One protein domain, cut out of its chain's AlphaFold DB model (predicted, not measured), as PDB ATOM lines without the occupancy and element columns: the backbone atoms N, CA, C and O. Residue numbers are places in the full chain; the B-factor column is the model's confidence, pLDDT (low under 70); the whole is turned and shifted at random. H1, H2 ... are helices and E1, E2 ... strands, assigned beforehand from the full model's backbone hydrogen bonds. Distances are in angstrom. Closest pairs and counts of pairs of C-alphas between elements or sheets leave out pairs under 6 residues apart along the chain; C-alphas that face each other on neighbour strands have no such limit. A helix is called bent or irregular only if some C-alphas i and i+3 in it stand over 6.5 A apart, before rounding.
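This is residues 2 to 211 of the 211 residues of an uncharacterized protein of Neisseria sp. HMSC06F02 (UniProt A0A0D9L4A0). A long helix, H1, sits in the angle between two antiparallel sheets, along the strands of the four-stranded one and, with residues 2 to 13, across the strongly twisted five-stranded one. H5 covers the same face of the four-stranded sheet, H6 the other face of the five-stranded sheet, and residues 24 to 29 stick out past the end of H1. The 210 printed residues have seven named helices and nine named strands, in the order H1 H2 E1 H3 H4 E2 H5 E3 E4 E5 H6 E6 H7 E7 E8 E9; the sheets run E5 E7 E8 E9 E6 and E2 E1 E3 E4. The class is mixed, with under half of the residues in named elements; the whole is compact, radius of gyration of the C-alphas 17.4 A, spans 49 by 44 by 41 A.

The larger sheet has E5, residues 119 to 123, E7, 165 to 169, E8, 193 to 197, E9, 203 to 210, and E6, 135 to 137. N 120 and O 168, 2.8 A, N 167 and O 195, 2.8 A, N 194 and O 209, 2.9 A, and N 135 and O 210, 2.8 A, are within hydrogen-bond range across its successive pairs. E7 E8 E9 form a meander, each strand the antiparallel neighbour of the one before, in two hairpins; E9 bends by 86 degrees at residue 206. H1, residues 2 to 19, is on this sheet at a height of 6.9 A, only just over E8 with 3 C-alphas; its closest C-alphas to E9 are Ser 5 and Val 203, 5.6 A. H6, residues 124 to 131, is on the opposite face at 8.3 A. The other sheet has E2, residues 79 to 81, E1, 44 to 48, E3, 100 to 104, and E4, 111 to 114; N 79 and O 47, 2.9 A, N 46 and O 102, 2.8 A, and N 103 and O 112, 2.9 A, are within range. H1, over E1 at a height of 8.2 A, and H5, residues 84 to 93, at 9.5 A, lie on the same face, two layers of helices and sheet. With residues 4 to 11 alone H1 touches H5, closest C-alphas Gly 8 and Glu 84, 5.1 A, at a steep tilt of 48 degrees, opposite ways. E2, H5 and E3 form a split strand-helix-strand unit, two strands running the same way with E1 between them, its crossover right-handed. H3, residues 54 to 63, and H4, 69 to 72, only graze this sheet. H2, residues 32 to 38, touches H1, closest C-alphas Gly 33 and Lys 18, 4.6 A; H7, residues 157 to 160, touches no helix. Every O i to N i+4 pair is within range in H1, H2 and H3, 5 of 6 in H5 and 2 of 4 in H6; H4 and H7 are too short for one.

H1 begins at C-alpha 2 (192.848, 130.185, 301.248) and is 25.1 A long; E9 ends at C-alpha 210 (178.989, 117.900, 304.873) and is 15.5 A long. H5 is 15.0 A, H3 14.4 A and E5 13.4 A long. H6 is irregular, only just: C-alphas 126 and 129 are 6.8 A apart.

The C-alphas farthest apart are those of Lys 65 and Asn 159, 50.3 A. The printed part has no cut; the links H1 to H2, E6 to H7 and E7 to E8 are long. Mean pLDDT of the printed part is 79.6; 48 residues are under 70, among them 20 to 34 and 138 to 163.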
ATOM      1  N   ALA A   2     193.738 131.331 301.009       89.81
ATOM      2  CA  ALA A   2     192.848 130.185 301.248       89.81
ATOM      3  C   ALA A   2     193.112 128.984 300.321       89.81
ATOM      4  O   ALA A   2     193.342 127.890 300.808       89.81
ATOM      5  N   MET A   3     193.220 129.198 299.002       91.62
ATOM      6  CA  MET A   3     193.557 128.118 298.055       91.62
ATOM      7  C   MET A   3     194.931 127.471 298.284       91.62
ATOM      8  O   MET A   3     195.088 126.280 298.051       91.62
ATOM      9  N   VAL A   4     195.925 128.236 298.745       92.38
ATOM     10  CA  VAL A   4     197.263 127.710 299.075       92.38
ATOM     11  C   VAL A   4     197.187 126.826 300.314       92.38
ATOM     12  O   VAL A   4     197.706 125.717 300.299       92.38
ATOM     13  N   SER A   5     196.462 127.272 301.339       91.12
ATOM     14  CA  SER A   5     196.220 126.465 302.537       91.12
ATOM     15  C   SER A   5     195.356 125.230 302.241       91.12
ATOM     16  O   SER A   5     195.636 124.148 302.745       91.12
ATOM     17  N   PHE A   6     194.365 125.343 301.352       92.25
ATOM     18  CA  PHE A   6     193.584 124.197 300.885       92.25
ATOM     19  C   PHE A   6     194.458 123.169 300.159       92.25
ATOM     20  O   PHE A   6     194.350 121.982 300.441       92.25
ATOM     21  N   ALA A   7     195.383 123.602 299.294       93.25
ATOM     22  CA  ALA A   7     196.363 122.694 298.699       93.25
ATOM     23  C   ALA A   7     197.258 122.027 299.759       93.25
ATOM     24  O   ALA A   7     197.561 120.847 299.626       93.25
ATOM     25  N   GLY A   8     197.608 122.738 300.835       90.88
ATOM     26  CA  GLY A   8     198.252 122.163 302.021       90.88
ATOM     27  C   GLY A   8     197.440 121.062 302.695       90.88
ATOM     28  O   GLY A   8     197.978 120.007 303.025       90.88
ATOM     29  N   ARG A   9     196.120 121.245 302.819       87.69
ATOM     30  CA  ARG A   9     195.213 120.180 303.276       87.69
ATOM     31  C   ARG A   9     195.236 118.974 302.338       87.69
ATOM     32  O   ARG A   9     195.437 117.862 302.807       87.69
ATOM     33  N   LEU A  10     195.105 119.179 301.029       89.94
ATOM     34  CA  LEU A  10     195.167 118.078 300.053       89.94
ATOM     35  C   LEU A  10     196.517 117.338 300.104       89.94
ATOM     36  O   LEU A  10     196.570 116.117 299.967       89.94
ATOM     37  N   LEU A  11     197.617 118.069 300.319       89.44
ATOM     38  CA  LEU A  11     198.952 117.493 300.491       89.44
ATOM     39  C   LEU A  11     199.036 116.626 301.739       89.44
ATOM     40  O   LEU A  11     199.500 115.493 301.650       89.44
ATOM     41  N   GLY A  12     198.560 117.131 302.878       83.50
ATOM     42  CA  GLY A  12     198.526 116.332 304.093       83.50
ATOM     43  C   GLY A  12     197.697 115.062 303.881       83.50
ATOM     44  O   GLY A  12     198.124 113.991 304.287       83.50
ATOM     45  N   GLU A  13     196.563 115.125 303.178       82.31
ATOM     46  CA  GLU A  13     195.735 113.946 302.878       82.31
ATOM     47  C   GLU A  13     196.496 112.903 302.060       82.31
ATOM     48  O   GLU A  13     196.538 111.724 302.421       82.31
ATOM     49  N   ALA A  14     197.198 113.353 301.022       83.88
ATOM     50  CA  ALA A  14     198.103 112.511 300.257       83.88
ATOM     51  C   ALA A  14     199.226 111.902 301.125       83.88
ATOM     52  O   ALA A  14     199.576 110.731 300.946       83.88
ATOM     53  N   GLU A  15     199.787 112.662 302.067       81.00
ATOM     54  CA  GLU A  15     200.784 112.174 303.025       81.00
ATOM     55  C   GLU A  15     200.200 111.160 304.005       81.00
ATOM     56  O   GLU A  15     200.835 110.139 304.246       81.00
ATOM     57  N   ALA A  16     198.988 111.371 304.517       76.50
ATOM     58  CA  ALA A  16     198.314 110.437 305.412       76.50
ATOM     59  C   ALA A  16     198.031 109.101 304.717       76.50
ATOM     60  O   ALA A  16     198.286 108.043 305.296       76.50
ATOM     61  N   TYR A  17     197.598 109.120 303.451       77.81
ATOM     62  CA  TYR A  17     197.442 107.891 302.668       77.81
ATOM     63  C   TYR A  17     198.757 107.128 302.507       77.81
ATOM     64  O   TYR A  17     198.764 105.902 302.653       77.81
ATOM     65  N   LYS A  18     199.867 107.842 302.273       76.56
ATOM     66  CA  LYS A  18     201.215 107.252 302.241       76.56
ATOM     67  C   LYS A  18     201.633 106.739 303.617       76.56
ATOM     68  O   LYS A  18     202.162 105.639 303.715       76.56
ATOM     69  N   ALA A  19     201.384 107.501 304.678       70.88
ATOM     70  CA  ALA A  19     201.795 107.198 306.045       70.88
ATOM     71  C   ALA A  19     200.982 106.067 306.681       70.88
ATOM     72  O   ALA A  19     201.523 105.380 307.540       70.88
ATOM     73  N   ASN A  20     199.760 105.780 306.218       64.12
ATOM     74  CA  ASN A  20     199.010 104.575 306.604       64.12
ATOM     75  C   ASN A  20     199.760 103.261 306.258       64.12
ATOM     76  O   ASN A  20     199.409 102.176 306.708       64.12
ATOM     77  N   MET A  21     200.852 103.348 305.488       51.25
ATOM     78  CA  MET A  21     201.871 102.302 305.346       51.25
ATOM     79  C   MET A  21     202.619 101.982 306.659       51.25
ATOM     80  O   MET A  21     203.090 100.862 306.835       51.25
ATOM     81  N   THR A  22     202.753 102.955 307.565       47.94
ATOM     82  CA  THR A  22     203.624 102.922 308.756       47.94
ATOM     83  C   THR A  22     202.895 102.582 310.061       47.94
ATOM     84  O   THR A  22     203.518 102.042 310.972       47.94
ATOM     85  N   THR A  23     201.581 102.814 310.150       51.41
ATOM     86  CA  THR A  23     200.735 102.539 311.334       51.41
ATOM     87  C   THR A  23     200.277 101.079 311.468       51.41
ATOM     88  O   THR A  23     199.572 100.731 312.414       51.41
ATOM     89  N   ASN A  24     200.717 100.186 310.576       46.34
ATOM     90  CA  ASN A  24     200.344  98.769 310.560       46.34
ATOM     91  C   ASN A  24     201.060  97.927 311.639       46.34
ATOM     92  O   ASN A  24     201.869  97.054 311.332       46.34
ATOM     93  N   GLN A  25     200.709  98.123 312.913       38.72
ATOM     94  CA  GLN A  25     200.884  97.108 313.961       38.72
ATOM     95  C   GLN A  25     199.579  96.305 314.110       38.72
ATOM     96  O   GLN A  25     198.785  96.577 315.005       38.72
ATOM     97  N   GLY A  26     199.302  95.330 313.230       45.38
ATOM     98  CA  GLY A  26     198.105  94.491 313.438       45.38
ATOM     99  C   GLY A  26     197.645  93.530 312.338       45.38
ATOM    100  O   GLY A  26     196.810  92.676 312.621       45.38
ATOM    101  N   GLY A  27     198.173  93.602 311.113       44.12
ATOM    102  CA  GLY A  27     198.012  92.519 310.130       44.12
ATOM    103  C   GLY A  27     196.605  92.290 309.549       44.12
ATOM    104  O   GLY A  27     196.270  91.147 309.238       44.12
ATOM    105  N   ARG A  28     195.778  93.329 309.358       43.84
ATOM    106  CA  ARG A  28     194.624  93.258 308.436       43.84
ATOM    107  C   ARG A  28     194.609  94.458 307.493       43.84
ATOM    108  O   ARG A  28     194.537  95.595 307.941       43.84
ATOM    109  N   ASP A  29     194.706  94.153 306.202       46.88
ATOM    110  CA  ASP A  29     194.902  95.089 305.097       46.88
ATOM    111  C   ASP A  29     193.702  96.013 304.851       46.88
ATOM    112  O   ASP A  29     192.594  95.551 304.585       46.88
ATOM    113  N   TYR A  30     193.974  97.315 304.778       49.12
ATOM    114  CA  TYR A  30     193.401  98.176 303.742       49.12
ATOM    115  C   TYR A  30     194.565  98.912 303.072       49.12
ATOM    116  O   TYR A  30     195.246  99.731 303.684       49.12
ATOM    117  N   SER A  31     194.855  98.559 301.820       54.16
ATOM    118  CA  SER A  31     196.125  98.831 301.135       54.16
ATOM    119  C   SER A  31     196.293 100.259 300.610       54.16
ATOM    120  O   SER A  31     196.940 100.441 299.584       54.16
ATOM    121  N   THR A  32     195.784 101.290 301.291       66.12
ATOM    122  CA  THR A  32     195.877 102.674 300.782       66.12
ATOM    123  C   THR A  32     197.329 103.088 300.530       66.12
ATOM    124  O   THR A  32     197.641 103.607 299.464       66.12
ATOM    125  N   GLY A  33     198.246 102.762 301.451       66.38
ATOM    126  CA  GLY A  33     199.674 103.062 301.298       66.38
ATOM    127  C   GLY A  33     200.380 102.226 300.223       66.38
ATOM    128  O   GLY A  33     201.214 102.745 299.485       66.38
ATOM    129  N   ALA A  34     200.037 100.942 300.077       68.38
ATOM    130  CA  ALA A  34     200.632 100.092 299.040       68.38
ATOM    131  C   ALA A  34     200.157 100.488 297.632       68.38
ATOM    132  O   ALA A  34     200.934 100.416 296.677       68.38
ATOM    133  N   ASP A  35     198.916 100.952 297.505       73.62
ATOM    134  CA  ASP A  35     198.378 101.437 296.236       73.62
ATOM    135  C   ASP A  35     198.992 102.797 295.844       73.62
ATOM    136  O   ASP A  35     199.306 102.992 294.667       73.62
ATOM    137  N   CYS A  36     199.349 103.654 296.820       78.19
ATOM    138  CA  CYS A  36     200.192 104.834 296.571       78.19
ATOM    139  C   CYS A  36     201.547 104.472 295.921       78.19
ATOM    140  O   CYS A  36     202.044 105.218 295.085       78.19
ATOM    141  N   VAL A  37     202.166 103.344 296.303       72.25
ATOM    142  CA  VAL A  37     203.481 102.911 295.777       72.25
ATOM    143  C   VAL A  37     203.360 102.265 294.397       72.25
ATOM    144  O   VAL A  37     204.214 102.460 293.532       72.25
ATOM    145  N   ARG A  38     202.299 101.484 294.170       70.88
ATOM    146  CA  ARG A  38     202.073 100.773 292.899       70.88
ATOM    147  C   ARG A  38     201.800 101.709 291.725       70.88
ATOM    148  O   ARG A  38     201.925 101.298 290.569       70.88
ATOM    149  N   HIS A  39     201.408 102.947 292.000       73.19
ATOM    150  CA  HIS A  39     201.028 103.915 290.989       73.19
ATOM    151  C   HIS A  39     201.855 105.188 291.156       73.19
ATOM    152  O   HIS A  39     201.628 105.962 292.072       73.19
ATOM    153  N   GLU A  40     202.767 105.440 290.211       66.31
ATOM    154  CA  GLU A  40     203.744 106.550 290.209       66.31
ATOM    155  C   GLU A  40     203.143 107.946 290.489       66.31
ATOM    156  O   GLU A  40     203.850 108.869 290.874       66.31
ATOM    157  N   LYS A  41     201.831 108.115 290.288       76.62
ATOM    158  CA  LYS A  41     201.103 109.380 290.462       76.62
ATOM    159  C   LYS A  41     199.924 109.276 291.436       76.62
ATOM    160  O   LYS A  41     199.077 110.162 291.426       76.62
ATOM    161  N   ALA A  42     199.800 108.196 292.200       82.69
ATOM    162  CA  ALA A  42     198.807 108.111 293.271       82.69
ATOM    163  C   ALA A  42     199.261 108.937 294.483       82.69
ATOM    164  O   ALA A  42     200.443 109.256 294.618       82.69
ATOM    165  N   CYS A  43     198.316 109.303 295.350       85.44
ATOM    166  CA  CYS A  43     198.574 110.038 296.593       85.44
ATOM    167  C   CYS A  43     199.412 111.304 296.345       85.44
ATOM    168  O   CYS A  43     200.518 111.473 296.863       85.44
ATOM    169  N   SER A  44     198.917 112.168 295.463       89.44
ATOM    170  CA  SER A  44     199.620 113.384 295.047       89.44
ATOM    171  C   SER A  44     198.640 114.479 294.656       89.44
ATOM    172  O   SER A  44     197.490 114.210 294.306       89.44
ATOM    173  N   VAL A  45     199.115 115.721 294.705       93.38
ATOM    174  CA  VAL A  45     198.338 116.902 294.336       93.38
ATOM    175  C   VAL A  45     198.983 117.539 293.114       93.38
ATOM    176  O   VAL A  45     200.197 117.732 293.070       93.38
ATOM    177  N   TRP A  46     198.182 117.868 292.105       93.81
ATOM    178  CA  TRP A  46     198.670 118.441 290.854       93.81
ATOM    179  C   TRP A  46     198.007 119.775 290.558       93.81
ATOM    180  O   TRP A  46     196.803 119.943 290.730       93.81
ATOM    181  N   PHE A  47     198.811 120.697 290.046       94.69
ATOM    182  CA  PHE A  47     198.384 121.948 289.449       94.69
ATOM    183  C   PHE A  47     198.257 121.789 287.935       94.69
ATOM    184  O   PHE A  47     199.182 121.303 287.271       94.69
ATOM    185  N   VAL A  48     197.150 122.280 287.386       93.25
ATOM    186  CA  VAL A  48     196.916 122.401 285.948       93.25
ATOM    187  C   VAL A  48     196.573 123.863 285.628       93.25
ATOM    188  O   VAL A  48     195.632 124.393 286.220       93.25
ATOM    189  N   PRO A  49     197.286 124.533 284.698       93.19
ATOM    190  CA  PRO A  49     197.028 125.922 284.316       93.19
ATOM    191  C   PRO A  49     195.834 126.005 283.355       93.19
ATOM    192  O   PRO A  49     195.986 126.389 282.196       93.19
ATOM    193  N   GLN A  50     194.671 125.537 283.798       92.38
ATOM    194  CA  GLN A  50     193.406 125.600 283.070       92.38
ATOM    195  C   GLN A  50     192.338 126.150 284.007       92.38
ATOM    196  O   GLN A  50     192.154 125.635 285.110       92.38
ATOM    197  N   ASP A  51     191.625 127.168 283.550       93.00
ATOM    198  CA  ASP A  51     190.599 127.905 284.284       93.00
ATOM    199  C   ASP A  51     189.197 127.321 284.082       93.00
ATOM    200  O   ASP A  51     188.199 128.036 284.116       93.00
ATOM    201  N   TYR A  52     189.122 126.013 283.849       95.31
ATOM    202  CA  TYR A  52     187.855 125.331 283.658       95.31
ATOM    203  C   TYR A  52     187.094 125.205 284.970       95.31
ATOM    204  O   TYR A  52     187.648 124.806 285.997       95.31
ATOM    205  N   THR A  53     185.798 125.490 284.904       96.44
ATOM    206  CA  THR A  53     184.860 125.255 285.996       96.44
ATOM    207  C   THR A  53     184.642 123.762 286.226       96.44
ATOM    208  O   THR A  53     184.876 122.927 285.346       96.44
ATOM    209  N   ASN A  54     184.123 123.411 287.400       95.06
ATOM    210  CA  ASN A  54     183.650 122.062 287.698       95.06
ATOM    211  C   ASN A  54     182.628 121.587 286.654       95.06
ATOM    212  O   ASN A  54     182.667 120.439 286.224       95.06
ATOM    213  N   GLU A  55     181.742 122.469 286.186       95.00
ATOM    214  CA  GLU A  55     180.774 122.117 285.144       95.00
ATOM    215  C   GLU A  55     181.454 121.797 283.804       95.00
ATOM    216  O   GLU A  55     181.071 120.844 283.123       95.00
ATOM    217  N   GLN A  56     182.481 122.560 283.419       95.81
ATOM    218  CA  GLN A  56     183.248 122.275 282.205       95.81
ATOM    219  C   GLN A  56     183.963 120.926 282.311       95.81
ATOM    220  O   GLN A  56     183.856 120.117 281.388       95.81
ATOM    221  N   TRP A  57     184.618 120.645 283.442       93.94
ATOM    222  CA  TRP A  57     185.240 119.342 283.685       93.94
ATOM    223  C   TRP A  57     184.232 118.193 283.633       93.94
ATOM    224  O   TRP A  57     184.481 117.206 282.944       93.94
ATOM    225  N   ASP A  58     183.076 118.339 284.282       93.25
ATOM    226  CA  ASP A  58     182.009 117.333 284.285       93.25
ATOM    227  C   ASP A  58     181.548 116.978 282.863       93.25
ATOM    228  O   ASP A  58     181.539 115.808 282.471       93.25
ATOM    229  N   ARG A  59     181.261 117.994 282.035       93.56
ATOM    230  CA  ARG A  59     180.884 117.792 280.625       93.56
ATOM    231  C   ARG A  59     181.974 117.079 279.829       93.56
ATOM    232  O   ARG A  59     181.663 116.247 278.978       93.56
ATOM    233  N   MET A  60     183.241 117.401 280.083       92.25
ATOM    234  CA  MET A  60     184.362 116.759 279.397       92.25
ATOM    235  C   MET A  60     184.496 115.289 279.790       92.25
ATOM    236  O   MET A  60     184.648 114.449 278.909       92.25
ATOM    237  N   PHE A  61     184.366 114.958 281.076       91.31
ATOM    238  CA  PHE A  61     184.376 113.565 281.524       91.31
ATOM    239  C   PHE A  61     183.192 112.764 280.965       91.31
ATOM    240  O   PHE A  61     183.376 111.621 280.558       91.31
ATOM    241  N   LEU A  62     182.000 113.364 280.862       91.12
ATOM    242  CA  LEU A  62     180.821 112.728 280.248       91.12
ATOM    243  C   LEU A  62     181.001 112.402 278.760       91.12
ATOM    244  O   LEU A  62     180.361 111.474 278.263       91.12
ATOM    245  N   ALA A  63     181.858 113.143 278.055       90.69
ATOM    246  CA  ALA A  63     182.161 112.909 276.645       90.69
ATOM    247  C   ALA A  63     183.246 111.837 276.418       90.69
ATOM    248  O   ALA A  63     183.404 111.357 275.294       90.69
ATOM    249  N   GLU A  64     183.997 111.457 277.454       87.06
ATOM    250  CA  GLU A  64     185.078 110.478 277.352       87.06
ATOM    251  C   GLU A  64     184.549 109.040 277.483       87.06
ATOM    252  O   GLU A  64     183.686 108.723 278.304       87.06
ATOM    253  N   LYS A  65     185.092 108.128 276.666       81.62
ATOM    254  CA  LYS A  65     184.705 106.703 276.682       81.62
ATOM    255  C   LYS A  65     185.136 106.005 277.975       81.62
ATOM    256  O   LYS A  65     184.441 105.110 278.452       81.62
ATOM    257  N   ASP A  66     186.288 106.406 278.500       77.06
ATOM    258  CA  ASP A  66     186.805 106.019 279.808       77.06
ATOM    259  C   ASP A  66     187.078 107.318 280.580       77.06
ATOM    260  O   ASP A  66     188.090 107.974 280.327       77.06
ATOM    261  N   PRO A  67     186.143 107.748 281.444       74.50
ATOM    262  CA  PRO A  67     186.201 109.043 282.112       74.50
ATOM    263  C   PRO A  67     187.311 109.097 283.158       74.50
ATOM    264  O   PRO A  67     187.638 110.185 283.622       74.50
ATOM    265  N   THR A  68     187.885 107.952 283.555       71.44
ATOM    266  CA  THR A  68     188.911 107.922 284.594       71.44
ATOM    267  C   THR A  68     190.074 108.836 284.197       71.44
ATOM    268  O   THR A  68     190.539 108.821 283.056       71.44
ATOM    269  N   ASP A  69     190.511 109.674 285.148       64.94
ATOM    270  CA  ASP A  69     191.484 110.777 285.016       64.94
ATOM    271  C   ASP A  69     192.590 110.533 283.957       64.94
ATOM    272  O   ASP A  69     192.934 111.428 283.178       64.94
ATOM    273  N   GLY A  70     193.120 109.307 283.902       67.12
ATOM    274  CA  GLY A  70     194.311 108.917 283.156       67.12
ATOM    275  C   GLY A  70     194.411 109.410 281.710       67.12
ATOM    276  O   GLY A  70     195.502 109.823 281.321       67.12
ATOM    277  N   ALA A  71     193.334 109.391 280.917       75.31
ATOM    278  CA  ALA A  71     193.400 109.777 279.501       75.31
ATOM    279  C   ALA A  71     193.145 111.274 279.270       75.31
ATOM    280  O   ALA A  71     193.900 111.922 278.539       75.31
ATOM    281  N   LEU A  72     192.106 111.841 279.893       83.12
ATOM    282  CA  LEU A  72     191.739 113.246 279.698       83.12
ATOM    283  C   LEU A  72     192.769 114.187 280.330       83.12
ATOM    284  O   LEU A  72     193.275 115.089 279.661       83.12
ATOM    285  N   LEU A  73     193.138 113.957 281.594       80.81
ATOM    286  CA  LEU A  73     194.043 114.852 282.324       80.81
ATOM    287  C   LEU A  73     195.520 114.631 281.968       80.81
ATOM    288  O   LEU A  73     196.387 115.384 282.413       80.81
ATOM    289  N   ALA A  74     195.856 113.595 281.192       79.50
ATOM    290  CA  ALA A  74     197.193 113.448 280.612       79.50
ATOM    291  C   ALA A  74     197.450 114.421 279.450       79.50
ATOM    292  O   ALA A  74     198.610 114.670 279.129       79.50
ATOM    293  N   LYS A  75     196.396 114.988 278.845       84.25
ATOM    294  CA  LYS A  75     196.501 115.941 277.725       84.25
ATOM    295  C   LYS A  75     196.988 117.326 278.169       84.25
ATOM    296  O   LYS A  75     197.454 118.097 277.336       84.25
ATOM    297  N   TYR A  76     196.889 117.646 279.460       84.94
ATOM    298  CA  TYR A  76     197.232 118.961 279.993       84.94
ATOM    299  C   TYR A  76     198.627 118.986 280.621       84.94
ATOM    300  O   TYR A  76     199.002 118.038 281.323       84.94
ATOM    301  N   PRO A  77     199.390 120.083 280.442       85.31
ATOM    302  CA  PRO A  77     200.614 120.283 281.199       85.31
ATOM    303  C   PRO A  77     200.252 120.374 282.681       85.31
ATOM    304  O   PRO A  77     199.451 121.214 283.084       85.31
ATOM    305  N   LYS A  78     200.843 119.506 283.497       87.69
ATOM    306  CA  LYS A  78     200.591 119.468 284.937       87.69
ATOM    307  C   LYS A  78     201.881 119.474 285.722       87.69
ATOM    308  O   LYS A  78     202.878 118.890 285.296       87.69
ATOM    309  N   LYS A  79     201.847 120.144 286.868       92.81
ATOM    310  CA  LYS A  79     202.971 120.229 287.796       92.81
ATOM    311  C   LYS A  79     202.552 119.634 289.124       92.81
ATOM    312  O   LYS A  79     201.491 119.970 289.639       92.81
ATOM    313  N   GLU A  80     203.370 118.737 289.649       93.94
ATOM    314  CA  GLU A  80     203.157 118.207 290.988       93.94
ATOM    315  C   GLU A  80     203.369 119.339 291.997       93.94
ATOM    316  O   GLU A  80     204.339 120.100 291.900       93.94
ATOM    317  N   ILE A  81     202.440 119.462 292.935       95.31
ATOM    318  CA  ILE A  81     202.592 120.274 294.136       95.31
ATOM    319  C   ILE A  81     203.188 119.332 295.182       95.31
ATOM    320  O   ILE A  81     202.611 118.284 295.464       95.31
ATOM    321  N   ARG A  82     204.354 119.680 295.726       93.94
ATOM    322  CA  ARG A  82     205.069 118.893 296.747       93.94
ATOM    323  C   ARG A  82     205.056 119.562 298.113       93.94
ATOM    324  O   ARG A  82     205.252 118.901 299.121       93.94
ATOM    325  N   GLN A  83     204.832 120.869 298.132       93.50
ATOM    326  CA  GLN A  83     204.700 121.703 299.322       93.50
ATOM    327  C   GLN A  83     203.743 122.861 299.021       93.50
ATOM    328  O   GLN A  83     203.558 123.238 297.861       93.50
ATOM    329  N   GLU A  84     203.165 123.474 300.055       88.00
ATOM    330  CA  GLU A  84     202.175 124.555 299.901       88.00
ATOM    331  C   GLU A  84     202.661 125.706 299.007       88.00
ATOM    332  O   GLU A  84     201.922 126.220 298.165       88.00
ATOM    333  N   ASN A  85     203.932 126.093 299.149       91.88
ATOM    334  CA  ASN A  85     204.509 127.196 298.383       91.88
ATOM    335  C   ASN A  85     204.622 126.911 296.880       91.88
ATOM    336  O   ASN A  85     204.685 127.864 296.103       91.88
ATOM    337  N   ASP A  86     204.581 125.650 296.442       95.88
ATOM    338  CA  ASP A  86     204.624 125.334 295.013       95.88
ATOM    339  C   ASP A  86     203.393 125.894 294.296       95.88
ATOM    340  O   ASP A  86     203.533 126.479 293.224       95.88
ATOM    341  N   LEU A  87     202.199 125.809 294.906       94.38
ATOM    342  CA  LEU A  87     200.997 126.393 294.306       94.38
ATOM    343  C   LEU A  87     201.146 127.908 294.142       94.38
ATOM    344  O   LEU A  87     200.792 128.444 293.097       94.38
ATOM    345  N   ARG A  88     201.697 128.602 295.145       93.25
ATOM    346  CA  ARG A  88     201.949 130.049 295.053       93.25
ATOM    347  C   ARG A  88     202.872 130.373 293.879       93.25
ATOM    348  O   ARG A  88     202.528 131.221 293.063       93.25
ATOM    349  N   ASN A  89     203.985 129.653 293.767       94.94
ATOM    350  CA  ASN A  89     204.959 129.853 292.697       94.94
ATOM    351  C   ASN A  89     204.358 129.558 291.317       94.94
ATOM    352  O   ASN A  89     204.618 130.280 290.358       94.94
ATOM    353  N   TYR A  90     203.535 128.512 291.198       94.81
ATOM    354  CA  TYR A  90     202.861 128.193 289.942       94.81
ATOM    355  C   TYR A  90     201.821 129.250 289.574       94.81
ATOM    356  O   TYR A  90     201.795 129.676 288.424       94.81
ATOM    357  N   LEU A  91     201.017 129.721 290.528       92.12
ATOM    358  CA  LEU A  91     200.081 130.819 290.284       92.12
ATOM    359  C   LEU A  91     200.813 132.068 289.779       92.12
ATOM    360  O   LEU A  91     200.417 132.618 288.757       92.12
ATOM    361  N   GLU A  92     201.918 132.459 290.417       92.00
ATOM    362  CA  GLU A  92     202.749 133.586 289.970       92.00
ATOM    363  C   GLU A  92     203.329 133.358 288.566       92.00
ATOM    364  O   GLU A  92     203.252 134.243 287.718       92.00
ATOM    365  N   GLN A  93     203.842 132.157 288.287       93.00
ATOM    366  CA  GLN A  93     204.398 131.798 286.979       93.00
ATOM    367  C   GLN A  93     203.366 131.861 285.840       93.00
ATOM    368  O   GLN A  93     203.740 132.107 284.693       93.00
ATOM    369  N   TYR A  94     202.092 131.597 286.132       89.88
ATOM    370  CA  TYR A  94     201.003 131.608 285.152       89.88
ATOM    371  C   TYR A  94     200.128 132.874 285.254       89.88
ATOM    372  O   TYR A  94     198.973 132.859 284.833       89.88
ATOM    373  N   ASP A  95     200.667 133.979 285.782       87.56
ATOM    374  CA  ASP A  95     200.000 135.288 285.919       87.56
ATOM    375  C   ASP A  95     198.686 135.261 286.721       87.56
ATOM    376  O   ASP A  95     197.775 136.052 286.470       87.56
ATOM    377  N   ASN A  96     198.544 134.329 287.663       80.50
ATOM    378  CA  ASN A  96     197.298 134.057 288.385       80.50
ATOM    379  C   ASN A  96     196.093 133.809 287.457       80.50
ATOM    380  O   ASN A  96     194.945 133.991 287.870       80.50
ATOM    381  N   LYS A  97     196.339 133.400 286.204       78.56
ATOM    382  CA  LYS A  97     195.290 132.903 285.312       78.56
ATOM    383  C   LYS A  97     194.750 131.615 285.928       78.56
ATOM    384  O   LYS A  97     195.503 130.877 286.566       78.56
ATOM    385  N   GLY A  98     193.437 131.415 285.827       83.44
ATOM    386  CA  GLY A  98     192.727 130.375 286.568       83.44
ATOM    387  C   GLY A  98     193.359 128.987 286.428       83.44
ATOM    388  O   GLY A  98     194.102 128.689 285.491       83.44
ATOM    389  N   PHE A  99     193.088 128.142 287.414       93.00
ATOM    390  CA  PHE A  99     193.753 126.860 287.573       93.00
ATOM    391  C   PHE A  99     192.765 125.781 287.985       93.00
ATOM    392  O   PHE A  99     191.675 126.061 288.481       93.00
ATOM    393  N   THR A 100     193.212 124.544 287.819       94.31
ATOM    394  CA  THR A 100     192.554 123.348 288.322       94.31
ATOM    395  C   THR A 100     193.522 122.633 289.262       94.31
ATOM    396  O   THR A 100     194.710 122.492 288.943       94.31
ATOM    397  N   LEU A 101     193.025 122.186 290.416       95.00
ATOM    398  CA  LEU A 101     193.746 121.262 291.293       95.00
ATOM    399  C   LEU A 101     193.222 119.852 291.094       95.00
ATOM    400  O   LEU A 101     192.028 119.644 290.909       95.00
ATOM    401  N   ILE A 102     194.123 118.885 291.163       92.81
ATOM    402  CA  ILE A 102     193.777 117.472 291.094       92.81
ATOM    403  C   ILE A 102     194.362 116.804 292.333       92.81
ATOM    404  O   ILE A 102     195.586 116.764 292.472       92.81
ATOM    405  N   LEU A 103     193.509 116.278 293.208       91.00
ATOM    406  CA  LEU A 103     193.918 115.345 294.256       91.00
ATOM    407  C   LEU A 103     193.786 113.930 293.701       91.00
ATOM    408  O   LEU A 103     192.695 113.480 293.367       91.00
ATOM    409  N   ARG A 104     194.902 113.212 293.614       86.69
ATOM    410  CA  ARG A 104     194.896 111.790 293.272       86.69
ATOM    411  C   ARG A 104     194.959 110.966 294.544       86.69
ATOM    412  O   ARG A 104     195.956 111.035 295.263       86.69
ATOM    413  N   GLY A 105     193.912 110.182 294.780       78.94
ATOM    414  CA  GLY A 105     193.840 109.230 295.883       78.94
ATOM    415  C   GLY A 105     194.762 108.013 295.693       78.94
ATOM    416  O   GLY A 105     195.641 108.014 294.823       78.94
ATOM    417  N   PRO A 106     194.583 106.958 296.507       70.75
ATOM    418  CA  PRO A 106     195.412 105.753 296.448       70.75
ATOM    419  C   PRO A 106     195.124 104.862 295.232       70.75
ATOM    420  O   PRO A 106     195.992 104.102 294.815       70.75
ATOM    421  N   SER A 107     193.933 104.940 294.634       64.06
ATOM    422  CA  SER A 107     193.570 104.088 293.499       64.06
ATOM    423  C   SER A 107     194.131 104.612 292.168       64.06
ATOM    424  O   SER A 107     194.337 105.806 291.963       64.06
ATOM    425  N   LYS A 108     194.329 103.700 291.203       55.16
ATOM    426  CA  LYS A 108     194.686 104.042 289.810       55.16
ATOM    427  C   LYS A 108     193.621 104.907 289.115       55.16
ATOM    428  O   LYS A 108     193.940 105.651 288.189       55.16
ATOM    429  N   ASN A 109     192.371 104.759 289.553       56.94
ATOM    430  CA  ASN A 109     191.171 105.276 288.913       56.94
ATOM    431  C   ASN A 109     190.377 106.066 289.960       56.94
ATOM    432  O   ASN A 109     189.529 105.507 290.652       56.94
ATOM    433  N   GLY A 110     190.701 107.342 290.112       66.19
ATOM    434  CA  GLY A 110     190.028 108.226 291.058       66.19
ATOM    435  C   GLY A 110     190.860 109.476 291.264       66.19
ATOM    436  O   GLY A 110     192.038 109.390 291.624       66.19
ATOM    437  N   ALA A 111     190.271 110.625 290.966       82.06
ATOM    438  CA  ALA A 111     190.906 111.900 291.225       82.06
ATOM    439  C   ALA A 111     189.837 112.948 291.470       82.06
ATOM    440  O   ALA A 111     188.974 113.150 290.620       82.06
ATOM    441  N   ASP A 112     189.936 113.649 292.587       90.25
ATOM    442  CA  ASP A 112     189.089 114.804 292.810       90.25
ATOM    443  C   ASP A 112     189.670 115.980 292.036       90.25
ATOM    444  O   ASP A 112     190.795 116.432 292.277       90.25
ATOM    445  N   VAL A 113     188.900 116.446 291.061       93.31
ATOM    446  CA  VAL A 113     189.221 117.591 290.222       93.31
ATOM    447  C   VAL A 113     188.481 118.803 290.760       93.31
ATOM    448  O   VAL A 113     187.253 118.849 290.789       93.31
ATOM    449  N   TYR A 114     189.245 119.804 291.169       95.25
ATOM    450  CA  TYR A 114     188.754 121.076 291.667       95.25
ATOM    451  C   TYR A 114     189.017 122.136 290.600       95.25
ATOM    452  O   TYR A 114     190.153 122.592 290.436       95.25
ATOM    453  N   GLY A 115     187.975 122.482 289.845       94.88
ATOM    454  CA  GLY A 115     188.006 123.534 288.836       94.88
ATOM    455  C   GLY A 115     188.165 124.931 289.437       94.88
ATOM    456  O   GLY A 115     188.227 125.119 290.654       94.88
ATOM    457  N   SER A 116     188.194 125.942 288.578       93.75
ATOM    458  CA  SER A 116     188.433 127.335 288.977       93.75
ATOM    459  C   SER A 116     187.345 127.925 289.882       93.75
ATOM    460  O   SER A 116     187.588 128.911 290.576       93.75
ATOM    461  N   ASP A 117     186.147 127.342 289.866       94.06
ATOM    462  CA  ASP A 117     184.983 127.712 290.672       94.06
ATOM    463  C   ASP A 117     184.702 126.714 291.807       94.06
ATOM    464  O   ASP A 117     183.661 126.806 292.459       94.06
ATOM    465  N   CYS A 118     185.633 125.788 292.082       94.25
ATOM    466  CA  CYS A 118     185.463 124.748 293.098       94.25
ATOM    467  C   CYS A 118     185.109 125.296 294.471       94.25
ATOM    468  O   CYS A 118     184.524 124.591 295.291       94.25
ATOM    469  N   CYS A 119     185.563 126.515 294.750       93.31
ATOM    470  CA  CYS A 119     185.862 126.934 296.093       93.31
ATOM    471  C   CYS A 119     185.455 128.388 296.320       93.31
ATOM    472  O   CYS A 119     185.689 129.267 295.490       93.31
ATOM    473  N   THR A 120     184.851 128.667 297.471       93.81
ATOM    474  CA  THR A 120     184.405 130.014 297.842       93.81
ATOM    475  C   THR A 120     184.631 130.253 299.328       93.81
ATOM    476  O   THR A 120     184.297 129.420 300.171       93.81
ATOM    477  N   VAL A 121     185.175 131.426 299.655       93.06
ATOM    478  CA  VAL A 121     185.243 131.911 301.034       93.06
ATOM    479  C   VAL A 121     183.908 132.554 301.390       93.06
ATOM    480  O   VAL A 121     183.489 133.505 300.739       93.06
ATOM    481  N   LEU A 122     183.266 132.050 302.437       91.75
ATOM    482  CA  LEU A 122     181.997 132.542 302.953       91.75
ATOM    483  C   LEU A 122     182.224 133.284 304.266       91.75
ATOM    484  O   LEU A 122     182.971 132.829 305.135       91.75
ATOM    485  N   SER A 123     181.530 134.399 304.452       89.25
ATOM    486  CA  SER A 123     181.335 134.971 305.781       89.25
ATOM    487  C   SER A 123     180.457 134.059 306.640       89.25
ATOM    488  O   SER A 123     179.712 133.209 306.144       89.25
ATOM    489  N   LYS A 124     180.466 134.290 307.954       85.00
ATOM    490  CA  LYS A 124     179.555 133.603 308.878       85.00
ATOM    491  C   LYS A 124     178.082 133.690 308.469       85.00
ATOM    492  O   LYS A 124     177.385 132.682 308.498       85.00
ATOM    493  N   LYS A 125     177.620 134.869 308.039       88.44
ATOM    494  CA  LYS A 125     176.221 135.073 307.624       88.44
ATOM    495  C   LYS A 125     175.848 134.235 306.399       88.44
ATOM    496  O   LYS A 125     174.713 133.783 306.304       88.44
ATOM    497  N   GLU A 126     176.790 134.030 305.481       92.44
ATOM    498  CA  GLU A 126     176.588 133.215 304.277       92.44
ATOM    499  C   GLU A 126     176.651 131.712 304.577       92.44
ATOM    500  O   GLU A 126     175.913 130.935 303.975       92.44
ATOM    501  N   ALA A 127     177.495 131.297 305.527       88.69
ATOM    502  CA  ALA A 127     177.660 129.892 305.892       88.69
ATOM    503  C   ALA A 127     176.536 129.359 306.803       88.69
ATOM    504  O   ALA A 127     176.122 128.209 306.658       88.69
ATOM    505  N   GLU A 128     176.006 130.182 307.716       86.44
ATOM    506  CA  GLU A 128     175.002 129.781 308.717       86.44
ATOM    507  C   GLU A 128     173.781 129.020 308.151       86.44
ATOM    508  O   GLU A 128     173.402 128.000 308.732       86.44
ATOM    509  N   PRO A 129     173.135 129.450 307.047       89.06
ATOM    510  CA  PRO A 129     171.988 128.736 306.484       89.06
ATOM    511  C   PRO A 129     172.329 127.360 305.904       89.06
ATOM    512  O   PRO A 129     171.444 126.504 305.843       89.06
ATOM    513  N   ILE A 130     173.572 127.166 305.450       88.00
ATOM    514  CA  ILE A 130     174.055 125.908 304.869       88.00
ATOM    515  C   ILE A 130     174.392 124.940 306.006       88.00
ATOM    516  O   ILE A 130     173.815 123.864 306.092       88.00
ATOM    517  N   ILE A 131     175.185 125.411 306.975       83.88
ATOM    518  CA  ILE A 131     175.591 124.664 308.173       83.88
ATOM    519  C   ILE A 131     174.393 124.086 308.937       83.88
ATOM    520  O   ILE A 131     174.441 122.951 309.394       83.88
ATOM    521  N   LYS A 132     173.287 124.832 309.058       83.12
ATOM    522  CA  LYS A 132     172.067 124.355 309.744       83.12
ATOM    523  C   LYS A 132     171.411 123.133 309.086       83.12
ATOM    524  O   LYS A 132     170.549 122.518 309.710       83.12
ATOM    525  N   LYS A 133     171.740 122.839 307.828       84.88
ATOM    526  CA  LYS A 133     171.167 121.737 307.042       84.88
ATOM    527  C   LYS A 133     172.125 120.558 306.882       84.88
ATOM    528  O   LYS A 133     171.675 119.505 306.432       84.88
ATOM    529  N   ASP A 134     173.384 120.740 307.259       84.12
ATOM    530  CA  ASP A 134     174.468 119.797 307.019       84.12
ATOM    531  C   ASP A 134     174.959 119.204 308.347       84.12
ATOM    532  O   ASP A 134     174.779 119.778 309.426       84.12
ATOM    533  N   ALA A 135     175.572 118.025 308.285       83.50
ATOM    534  CA  ALA A 135     176.103 117.348 309.457       83.50
ATOM    535  C   ALA A 135     177.488 117.901 309.817       83.50
ATOM    536  O   ALA A 135     178.359 118.023 308.958       83.50
ATOM    537  N   LEU A 136     177.703 118.209 311.101       81.81
ATOM    538  CA  LEU A 136     179.033 118.516 311.629       81.81
ATOM    539  C   LEU A 136     179.849 117.225 311.719       81.81
ATOM    540  O   LEU A 136     179.488 116.310 312.460       81.81
ATOM    541  N   ILE A 137     180.976 117.188 311.019       76.31
ATOM    542  CA  ILE A 137     181.945 116.101 311.049       76.31
ATOM    543  C   ILE A 137     183.172 116.570 311.834       76.31
ATOM    544  O   ILE A 137     183.907 117.470 311.425       76.31
ATOM    545  N   THR A 138     183.376 115.964 313.001       69.62
ATOM    546  CA  THR A 138     184.497 116.254 313.911       69.62
ATOM    547  C   THR A 138     185.553 115.153 313.924       69.62
ATOM    548  O   THR A 138     186.559 115.288 314.608       69.62
ATOM    549  N   TYR A 139     185.326 114.066 313.186       63.38
ATOM    550  CA  TYR A 139     186.212 112.913 313.128       63.38
ATOM    551  C   TYR A 139     186.230 112.323 311.716       63.38
ATOM    552  O   TYR A 139     185.190 112.173 311.078       63.38
ATOM    553  N   LEU A 140     187.425 111.976 311.248       60.66
ATOM    554  CA  LEU A 140     187.690 111.229 310.021       60.66
ATOM    555  C   LEU A 140     188.721 110.178 310.420       60.66
ATOM    556  O   LEU A 140     189.735 110.540 311.012       60.66
ATOM    557  N   GLU A 141     188.506 108.904 310.087       51.31
ATOM    558  CA  GLU A 141     189.456 107.832 310.435       51.31
ATOM    559  C   GLU A 141     190.880 108.110 309.907       51.31
ATOM    560  O   GLU A 141     191.855 107.737 310.551       51.31
ATOM    561  N   GLY A 142     191.025 108.856 308.801       49.38
ATOM    562  CA  GLY A 142     192.323 109.317 308.282       49.38
ATOM    563  C   GLY A 142     192.920 110.555 308.976       49.38
ATOM    564  O   GLY A 142     194.114 110.809 308.839       49.38
ATOM    565  N   ALA A 143     192.134 111.320 309.742       49.41
ATOM    566  CA  ALA A 143     192.618 112.493 310.479       49.41
ATOM    567  C   ALA A 143     193.395 112.121 311.756       49.41
ATOM    568  O   ALA A 143     194.204 112.921 312.224       49.41
ATOM    569  N   ALA A 144     193.217 110.895 312.268       48.09
ATOM    570  CA  ALA A 144     193.951 110.356 313.419       48.09
ATOM    571  C   ALA A 144     195.457 110.138 313.148       48.09
ATOM    572  O   ALA A 144     196.234 109.934 314.076       48.09
ATOM    573  N   ILE A 145     195.879 110.189 311.878       48.91
ATOM    574  CA  ILE A 145     197.281 110.039 311.455       48.91
ATOM    575  C   ILE A 145     198.066 111.354 311.647       48.91
ATOM    576  O   ILE A 145     199.296 111.354 311.648       48.91
ATOM    577  N   PHE A 146     197.382 112.483 311.862       53.16
ATOM    578  CA  PHE A 146     198.036 113.772 312.064       53.16
ATOM    579  C   PHE A 146     198.297 114.032 313.550       53.16
ATOM    580  O   PHE A 146     197.347 114.089 314.331       53.16
ATOM    581  N   PRO A 147     199.552 114.286 313.956       43.22
ATOM    582  CA  PRO A 147     199.940 114.378 315.365       43.22
ATOM    583  C   PRO A 147     199.443 115.638 316.115       43.22
ATOM    584  O   PRO A 147     199.985 115.966 317.168       43.22
ATOM    585  N   GLY A 148     198.423 116.354 315.624       46.03
ATOM    586  CA  GLY A 148     197.921 117.587 316.254       46.03
ATOM    587  C   GLY A 148     196.465 117.968 315.964       46.03
ATOM    588  O   GLY A 148     196.097 119.111 316.220       46.03
ATOM    589  N   ASN A 149     195.646 117.059 315.423       49.41
ATOM    590  CA  ASN A 149     194.323 117.400 314.874       49.41
ATOM    591  C   ASN A 149     193.130 117.169 315.810       49.41
ATOM    592  O   ASN A 149     192.001 117.458 315.414       49.41
ATOM    593  N   ASP A 150     193.342 116.699 317.039       52.16
ATOM    594  CA  ASP A 150     192.232 116.521 317.972       52.16
ATOM    595  C   ASP A 150     191.735 117.884 318.444       52.16
ATOM    596  O   ASP A 150     192.254 118.472 319.392       52.16
ATOM    597  N   ILE A 151     190.706 118.393 317.771       55.81
ATOM    598  CA  ILE A 151     189.914 119.514 318.261       55.81
ATOM    599  C   ILE A 151     189.066 118.972 319.404       55.81
ATOM    600  O   ILE A 151     188.247 118.078 319.179       55.81
ATOM    601  N   PRO A 152     189.241 119.481 320.636       55.25
ATOM    602  CA  PRO A 152     188.479 118.987 321.771       55.25
ATOM    603  C   PRO A 152     186.974 118.985 321.485       55.25
ATOM    604  O   PRO A 152     186.401 120.002 321.091       55.25
ATOM    605  N   GLN A 153     186.329 117.837 321.716       56.34
ATOM    606  CA  GLN A 153     184.950 117.556 321.287       56.34
ATOM    607  C   GLN A 153     183.893 118.533 321.838       56.34
ATOM    608  O   GLN A 153     182.800 118.628 321.292       56.34
ATOM    609  N   ASN A 154     184.229 119.285 322.890       58.84
ATOM    610  CA  ASN A 154     183.337 120.228 323.567       58.84
ATOM    611  C   ASN A 154     183.724 121.699 323.350       58.84
ATOM    612  O   ASN A 154     183.302 122.574 324.111       58.84
ATOM    613  N   ILE A 155     184.545 121.996 322.342       56.53
ATOM    614  CA  ILE A 155     184.902 123.374 322.019       56.53
ATOM    615  C   ILE A 155     183.841 124.013 321.133       56.53
ATOM    616  O   ILE A 155     183.537 123.556 320.032       56.53
ATOM    617  N   ASN A 156     183.344 125.165 321.580       64.12
ATOM    618  CA  ASN A 156     182.705 126.106 320.676       64.12
ATOM    619  C   ASN A 156     183.791 126.811 319.856       64.12
ATOM    620  O   ASN A 156     184.353 127.819 320.282       64.12
ATOM    621  N   ILE A 157     184.079 126.271 318.676       60.50
ATOM    622  CA  ILE A 157     185.113 126.776 317.765       60.50
ATOM    623  C   ILE A 157     184.918 128.255 317.388       60.50
ATOM    624  O   ILE A 157     185.903 128.962 317.199       60.50
ATOM    625  N   GLN A 158     183.677 128.764 317.420       60.75
ATOM    626  CA  GLN A 158     183.369 130.184 317.193       60.75
ATOM    627  C   GLN A 158     184.009 131.106 318.240       60.75
ATOM    628  O   GLN A 158     184.277 132.271 317.958       60.75
ATOM    629  N   ASN A 159     184.244 130.600 319.454       59.25
ATOM    630  CA  ASN A 159     184.801 131.378 320.560       59.25
ATOM    631  C   ASN A 159     186.335 131.480 320.506       59.25
ATOM    632  O   ASN A 159     186.909 132.296 321.218       59.25
ATOM    633  N   TYR A 160     187.002 130.684 319.662       56.66
ATOM    634  CA  TYR A 160     188.467 130.649 319.546       56.66
ATOM    635  C   TYR A 160     189.016 131.634 318.498       56.66
ATOM    636  O   TYR A 160     190.204 131.617 318.190       56.66
ATOM    637  N   GLY A 161     188.164 132.479 317.901       55.41
ATOM    638  CA  GLY A 161     188.545 133.374 316.795       55.41
ATOM    639  C   GLY A 161     188.737 132.660 315.447       55.41
ATOM    640  O   GLY A 161     188.930 133.309 314.417       55.41
ATOM    641  N   VAL A 162     188.628 131.331 315.448       63.03
ATOM    642  CA  VAL A 162     188.490 130.456 314.283       63.03
ATOM    643  C   VAL A 162     187.027 130.483 313.810       63.03
ATOM    644  O   VAL A 162     186.115 130.415 314.630       63.03
ATOM    645  N   GLY A 163     186.770 130.580 312.498       61.31
ATOM    646  CA  GLY A 163     185.397 130.554 311.962       61.31
ATOM    647  C   GLY A 163     184.740 131.922 311.745       61.31
ATOM    648  O   GLY A 163     183.518 132.007 311.603       61.31
ATOM    649  N   ASN A 164     185.526 133.003 311.664       71.38
ATOM    650  CA  ASN A 164     185.029 134.264 311.092       71.38
ATOM    651  C   ASN A 164     184.639 134.093 309.614       71.38
ATOM    652  O   ASN A 164     183.710 134.742 309.125       71.38
ATOM    653  N   PHE A 165     185.332 133.180 308.934       86.75
ATOM    654  CA  PHE A 165     185.065 132.775 307.569       86.75
ATOM    655  C   PHE A 165     185.046 131.252 307.458       86.75
ATOM    656  O   PHE A 165     185.545 130.531 308.325       86.75
ATOM    657  N   TYR A 166     184.485 130.781 306.355       89.62
ATOM    658  CA  TYR A 166     184.354 129.374 306.018       89.62
ATOM    659  C   TYR A 166     184.842 129.171 304.597       89.62
ATOM    660  O   TYR A 166     184.685 130.050 303.751       89.62
ATOM    661  N   PHE A 167     185.427 128.017 304.328       92.62
ATOM    662  CA  PHE A 167     185.882 127.652 302.999       92.62
ATOM    663  C   PHE A 167     184.978 126.544 302.469       92.62
ATOM    664  O   PHE A 167     185.084 125.388 302.875       92.62
ATOM    665  N   LYS A 168     184.037 126.929 301.608       93.56
ATOM    666  CA  LYS A 168     183.138 126.005 300.919       93.56
ATOM    667  C   LYS A 168     183.858 125.467 299.697       93.56
ATOM    668  O   LYS A 168     184.370 126.272 298.919       93.56
ATOM    669  N   PHE A 169     183.844 124.156 299.496       93.88
ATOM    670  CA  PHE A 169     184.397 123.563 298.291       93.88
ATOM    671  C   PHE A 169     183.616 122.335 297.810       93.88
ATOM    672  O   PHE A 169     182.903 121.676 298.568       93.88
ATOM    673  N   THR A 170     183.726 122.066 296.515       93.44
ATOM    674  CA  THR A 170     183.191 120.878 295.848       93.44
ATOM    675  C   THR A 170     184.007 120.614 294.583       93.44
ATOM    676  O   THR A 170     184.563 121.549 293.997       93.44
ATOM    677  N   GLY A 171     184.117 119.356 294.176       93.38
ATOM    678  CA  GLY A 171     184.876 118.945 293.001       93.38
ATOM    679  C   GLY A 171     184.085 118.058 292.045       93.38
ATOM    680  O   GLY A 171     182.870 117.871 292.153       93.38
ATOM    681  N   VAL A 172     184.819 117.489 291.100       92.38
ATOM    682  CA  VAL A 172     184.367 116.503 290.119       92.38
ATOM    683  C   VAL A 172     185.232 115.263 290.289       92.38
ATOM    684  O   VAL A 172     186.453 115.374 290.247       92.38
ATOM    685  N   ASP A 173     184.623 114.093 290.457       89.31
ATOM    686  CA  ASP A 173     185.350 112.826 290.551       89.31
ATOM    687  C   ASP A 173     184.907 111.890 289.413       89.31
ATOM    688  O   ASP A 173     183.795 111.348 289.450       89.31
ATOM    689  N   PRO A 174     185.755 111.657 288.396       83.75
ATOM    690  CA  PRO A 174     185.448 110.753 287.296       83.75
ATOM    691  C   PRO A 174     185.318 109.280 287.716       83.75
ATOM    692  O   PRO A 174     184.779 108.467 286.958       83.75
ATOM    693  N   GLY A 175     185.824 108.918 288.901       78.69
ATOM    694  CA  GLY A 175     185.625 107.610 289.521       78.69
ATOM    695  C   GLY A 175     184.220 107.428 290.104       78.69
ATOM    696  O   GLY A 175     183.786 106.293 290.312       78.69
ATOM    697  N   LEU A 176     183.471 108.515 290.316       75.31
ATOM    698  CA  LEU A 176     182.078 108.452 290.749       75.31
ATOM    699  C   LEU A 176     181.146 108.249 289.554       75.31
ATOM    700  O   LEU A 176     181.337 108.759 288.456       75.31
ATOM    701  N   HIS A 177     180.070 107.499 289.759       72.25
ATOM    702  CA  HIS A 177     178.982 107.400 288.789       72.25
ATOM    703  C   HIS A 177     177.698 107.840 289.475       72.25
ATOM    704  O   HIS A 177     177.079 107.063 290.203       72.25
ATOM    705  N   ARG A 178     177.329 109.111 289.284       76.75
ATOM    706  CA  ARG A 178     176.166 109.718 289.936       76.75
ATOM    707  C   ARG A 178     175.178 110.280 288.920       76.75
ATOM    708  O   ARG A 178     175.464 110.411 287.730       76.75
ATOM    709  N   TRP A 179     173.990 110.579 289.430       82.19
ATOM    710  CA  TRP A 179     172.903 111.217 288.702       82.19
ATOM    711  C   TRP A 179     172.523 112.507 289.431       82.19
ATOM    712  O   TRP A 179     172.414 112.505 290.659       82.19
ATOM    713  N   ASN A 180     172.344 113.597 288.688       80.25
ATOM    714  CA  ASN A 180     171.893 114.874 289.236       80.25
ATOM    715  C   ASN A 180     170.388 114.827 289.593       80.25
ATOM    716  O   ASN A 180     169.709 113.814 289.406       80.25
ATOM    717  N   VAL A 181     169.838 115.944 290.083       79.56
ATOM    718  CA  VAL A 181     168.409 116.055 290.450       79.56
ATOM    719  C   VAL A 181     167.447 115.805 289.279       79.56
ATOM    720  O   VAL A 181     166.324 115.357 289.499       79.56
ATOM    721  N   ASN A 182     167.901 116.027 288.043       84.19
ATOM    722  CA  ASN A 182     167.147 115.789 286.811       84.19
ATOM    723  C   ASN A 182     167.351 114.370 286.253       84.19
ATOM    724  O   ASN A 182     166.855 114.064 285.172       84.19
ATOM    725  N   LYS A 183     168.046 113.490 286.988       83.69
ATOM    726  CA  LYS A 183     168.428 112.140 286.550       83.69
ATOM    727  C   LYS A 183     169.302 112.134 285.293       83.69
ATOM    728  O   LYS A 183     169.237 111.196 284.502       83.69
ATOM    729  N   GLU A 184     170.153 113.141 285.132       86.44
ATOM    730  CA  GLU A 184     171.218 113.145 284.129       86.44
ATOM    731  C   GLU A 184     172.537 112.727 284.774       86.44
ATOM    732  O   GLU A 184     172.801 113.039 285.940       86.44
ATOM    733  N   ARG A 185     173.344 111.959 284.038       88.69
ATOM    734  CA  ARG A 185     174.614 111.436 284.545       88.69
ATOM    735  C   ARG A 185     175.560 112.605 284.808       88.69
ATOM    736  O   ARG A 185     175.667 113.495 283.973       88.69
ATOM    737  N   THR A 186     176.253 112.570 285.939       91.44
ATOM    738  CA  THR A 186     177.256 113.566 286.326       91.44
ATOM    739  C   THR A 186     178.353 112.917 287.173       91.44
ATOM    740  O   THR A 186     178.126 111.915 287.865       91.44
ATOM    741  N   TYR A 187     179.541 113.497 287.099       91.06
ATOM    742  CA  TYR A 187     180.716 113.233 287.920       91.06
ATOM    743  C   TYR A 187     180.897 114.284 289.021       91.06
ATOM    744  O   TYR A 187     181.827 114.172 289.818       91.06
ATOM    745  N   GLN A 188     180.032 115.301 289.101       91.31
ATOM    746  CA  GLN A 188     180.074 116.263 290.200       91.31
ATOM    747  C   GLN A 188     179.892 115.552 291.544       91.31
ATOM    748  O   GLN A 188     179.034 114.674 291.713       91.31
ATOM    749  N   GLN A 189     180.708 115.945 292.518       88.31
ATOM    750  CA  GLN A 189     180.569 115.463 293.882       88.31
ATOM    751  C   GLN A 189     179.227 115.932 294.459       88.31
ATOM    752  O   GLN A 189     178.811 117.077 294.305       88.31
ATOM    753  N   TYR A 190     178.522 115.020 295.129       77.00
ATOM    754  CA  TYR A 190     177.210 115.316 295.716       77.00
ATOM    755  C   TYR A 190     177.318 116.144 297.001       77.00
ATOM    756  O   TYR A 190     176.468 116.991 297.271       77.00
ATOM    757  N   ALA A 191     178.354 115.875 297.794       79.12
ATOM    758  CA  ALA A 191     178.607 116.596 299.024       79.12
ATOM    759  C   ALA A 191     179.394 117.864 298.695       79.12
ATOM    760  O   ALA A 191     180.479 117.819 298.116       79.12
ATOM    761  N   THR A 192     178.828 119.007 299.061       85.69
ATOM    762  CA  THR A 192     179.634 120.203 299.286       85.69
ATOM    763  C   THR A 192     180.172 120.111 300.704       85.69
ATOM    764  O   THR A 192     179.396 119.916 301.638       85.69
ATOM    765  N   GLU A 193     181.476 120.297 300.861       90.00
ATOM    766  CA  GLU A 193     182.099 120.396 302.172       90.00
ATOM    767  C   GLU A 193     182.347 121.859 302.544       90.00
ATOM    768  O   GLU A 193     182.641 122.712 301.699       90.00
ATOM    769  N   ILE A 194     182.221 122.161 303.834       90.06
ATOM    770  CA  ILE A 194     182.509 123.482 304.390       90.06
ATOM    771  C   ILE A 194     183.528 123.339 305.510       90.06
ATOM    772  O   ILE A 194     183.211 122.857 306.598       90.06
ATOM    773  N   LEU A 195     184.738 123.823 305.246       88.56
ATOM    774  CA  LEU A 195     185.832 123.868 306.208       88.56
ATOM    775  C   LEU A 195     185.795 125.161 307.006       88.56
ATOM    776  O   LEU A 195     185.368 126.219 306.532       88.56
ATOM    777  N   PHE A 196     186.316 125.081 308.221       86.19
ATOM    778  CA  PHE A 196     186.573 126.258 309.027       86.19
ATOM    779  C   PHE A 196     187.804 126.978 308.498       86.19
ATOM    780  O   PHE A 196     188.783 126.353 308.092       86.19
ATOM    781  N   MET A 197     187.758 128.306 308.524       86.06
ATOM    782  CA  MET A 197     188.893 129.131 308.143       86.06
ATOM    783  C   MET A 197     189.168 130.166 309.228       86.06
ATOM    784  O   MET A 197     188.254 130.784 309.792       86.06
ATOM    785  N   ASN A 198     190.444 130.351 309.550       82.38
ATOM    786  CA  ASN A 198     190.853 131.418 310.455       82.38
ATOM    787  C   ASN A 198     190.929 132.772 309.713       82.38
ATOM    788  O   ASN A 198     190.801 132.864 308.490       82.38
ATOM    789  N   ASN A 199     191.136 133.853 310.461       80.94
ATOM    790  CA  ASN A 199     191.282 135.204 309.911       80.94
ATOM    791  C   ASN A 199     192.578 135.424 309.101       80.94
ATOM    792  O   ASN A 199     192.657 136.394 308.350       80.94
ATOM    793  N   CYS A 200     193.574 134.544 309.222       82.19
ATOM    794  CA  CYS A 200     194.799 134.564 308.417       82.19
ATOM    795  C   CYS A 200     194.597 133.953 307.015       82.19
ATOM    796  O   CYS A 200     195.409 134.188 306.113       82.19
ATOM    797  N   GLY A 201     193.475 133.255 306.809       83.94
ATOM    798  CA  GLY A 201     193.147 132.546 305.578       83.94
ATOM    799  C   GLY A 201     193.656 131.108 305.551       83.94
ATOM    800  O   GLY A 201     193.752 130.547 304.458       83.94
ATOM    801  N   ASP A 202     193.984 130.540 306.715       85.88
ATOM    802  CA  ASP A 202     194.348 129.133 306.839       85.88
ATOM    803  C   ASP A 202     193.076 128.300 306.979       85.88
ATOM    804  O   ASP A 202     192.212 128.562 307.828       85.88
ATOM    805  N   VAL A 203     192.964 127.320 306.094       87.38
ATOM    806  CA  VAL A 203     191.896 126.337 306.036       87.38
ATOM    807  C   VAL A 203     192.228 125.233 307.026       87.38
ATOM    808  O   VAL A 203     193.292 124.618 306.964       87.38
ATOM    809  N   LEU A 204     191.307 124.985 307.947       80.50
ATOM    810  CA  LEU A 204     191.481 123.949 308.946       80.50
ATOM    811  C   LEU A 204     191.071 122.592 308.396       80.50
ATOM    812  O   LEU A 204     190.129 122.460 307.616       80.50
ATOM    813  N   TRP A 205     191.787 121.575 308.850       76.44
ATOM    814  CA  TRP A 205     191.522 120.183 308.519       76.44
ATOM    815  C   TRP A 205     190.179 119.688 309.049       76.44
ATOM    816  O   TRP A 205     189.460 118.970 308.355       76.44
ATOM    817  N   GLN A 206     189.868 120.085 310.280       74.00
ATOM    818  CA  GLN A 206     188.661 119.757 311.020       74.00
ATOM    819  C   GLN A 206     188.286 120.936 311.934       74.00
ATOM    820  O   GLN A 206     189.094 121.853 312.116       74.00
ATOM    821  N   PRO A 207     187.077 120.914 312.524       75.56
ATOM    822  CA  PRO A 207     185.930 120.154 312.037       75.56
ATOM    823  C   PRO A 207     185.465 120.708 310.679       75.56
ATOM    824  O   PRO A 207     185.983 121.719 310.206       75.56
ATOM    825  N   PHE A 208     184.495 120.060 310.041       83.38
ATOM    826  CA  PHE A 208     183.871 120.556 308.808       83.38
ATOM    827  C   PHE A 208     182.404 120.132 308.726       83.38
ATOM    828  O   PHE A 208     181.955 119.309 309.521       83.38
ATOM    829  N   TYR A 209     181.645 120.714 307.800       84.69
ATOM    830  CA  TYR A 209     180.253 120.335 307.548       84.69
ATOM    831  C   TYR A 209     180.109 119.673 306.183       84.69
ATOM    832  O   TYR A 209     180.725 120.135 305.221       84.69
ATOM    833  N   ALA A 210     179.293 118.622 306.107       86.12
ATOM    834  CA  ALA A 210     178.989 117.900 304.873       86.12
ATOM    835  C   ALA A 210     177.563 117.319 304.901       86.12
ATOM    836  O   ALA A 210     176.967 117.165 305.972       86.12
ATOM    837  N   LYS A 211     177.024 116.986 303.726       76.06
ATOM    838  CA  LYS A 211     175.684 116.411 303.546       76.06
ATOM    839  C   LYS A 211     175.716 115.045 302.873       76.06
ATOM    840  O   LYS A 211     176.479 114.896 301.894       76.06
TER     841      LYS A 211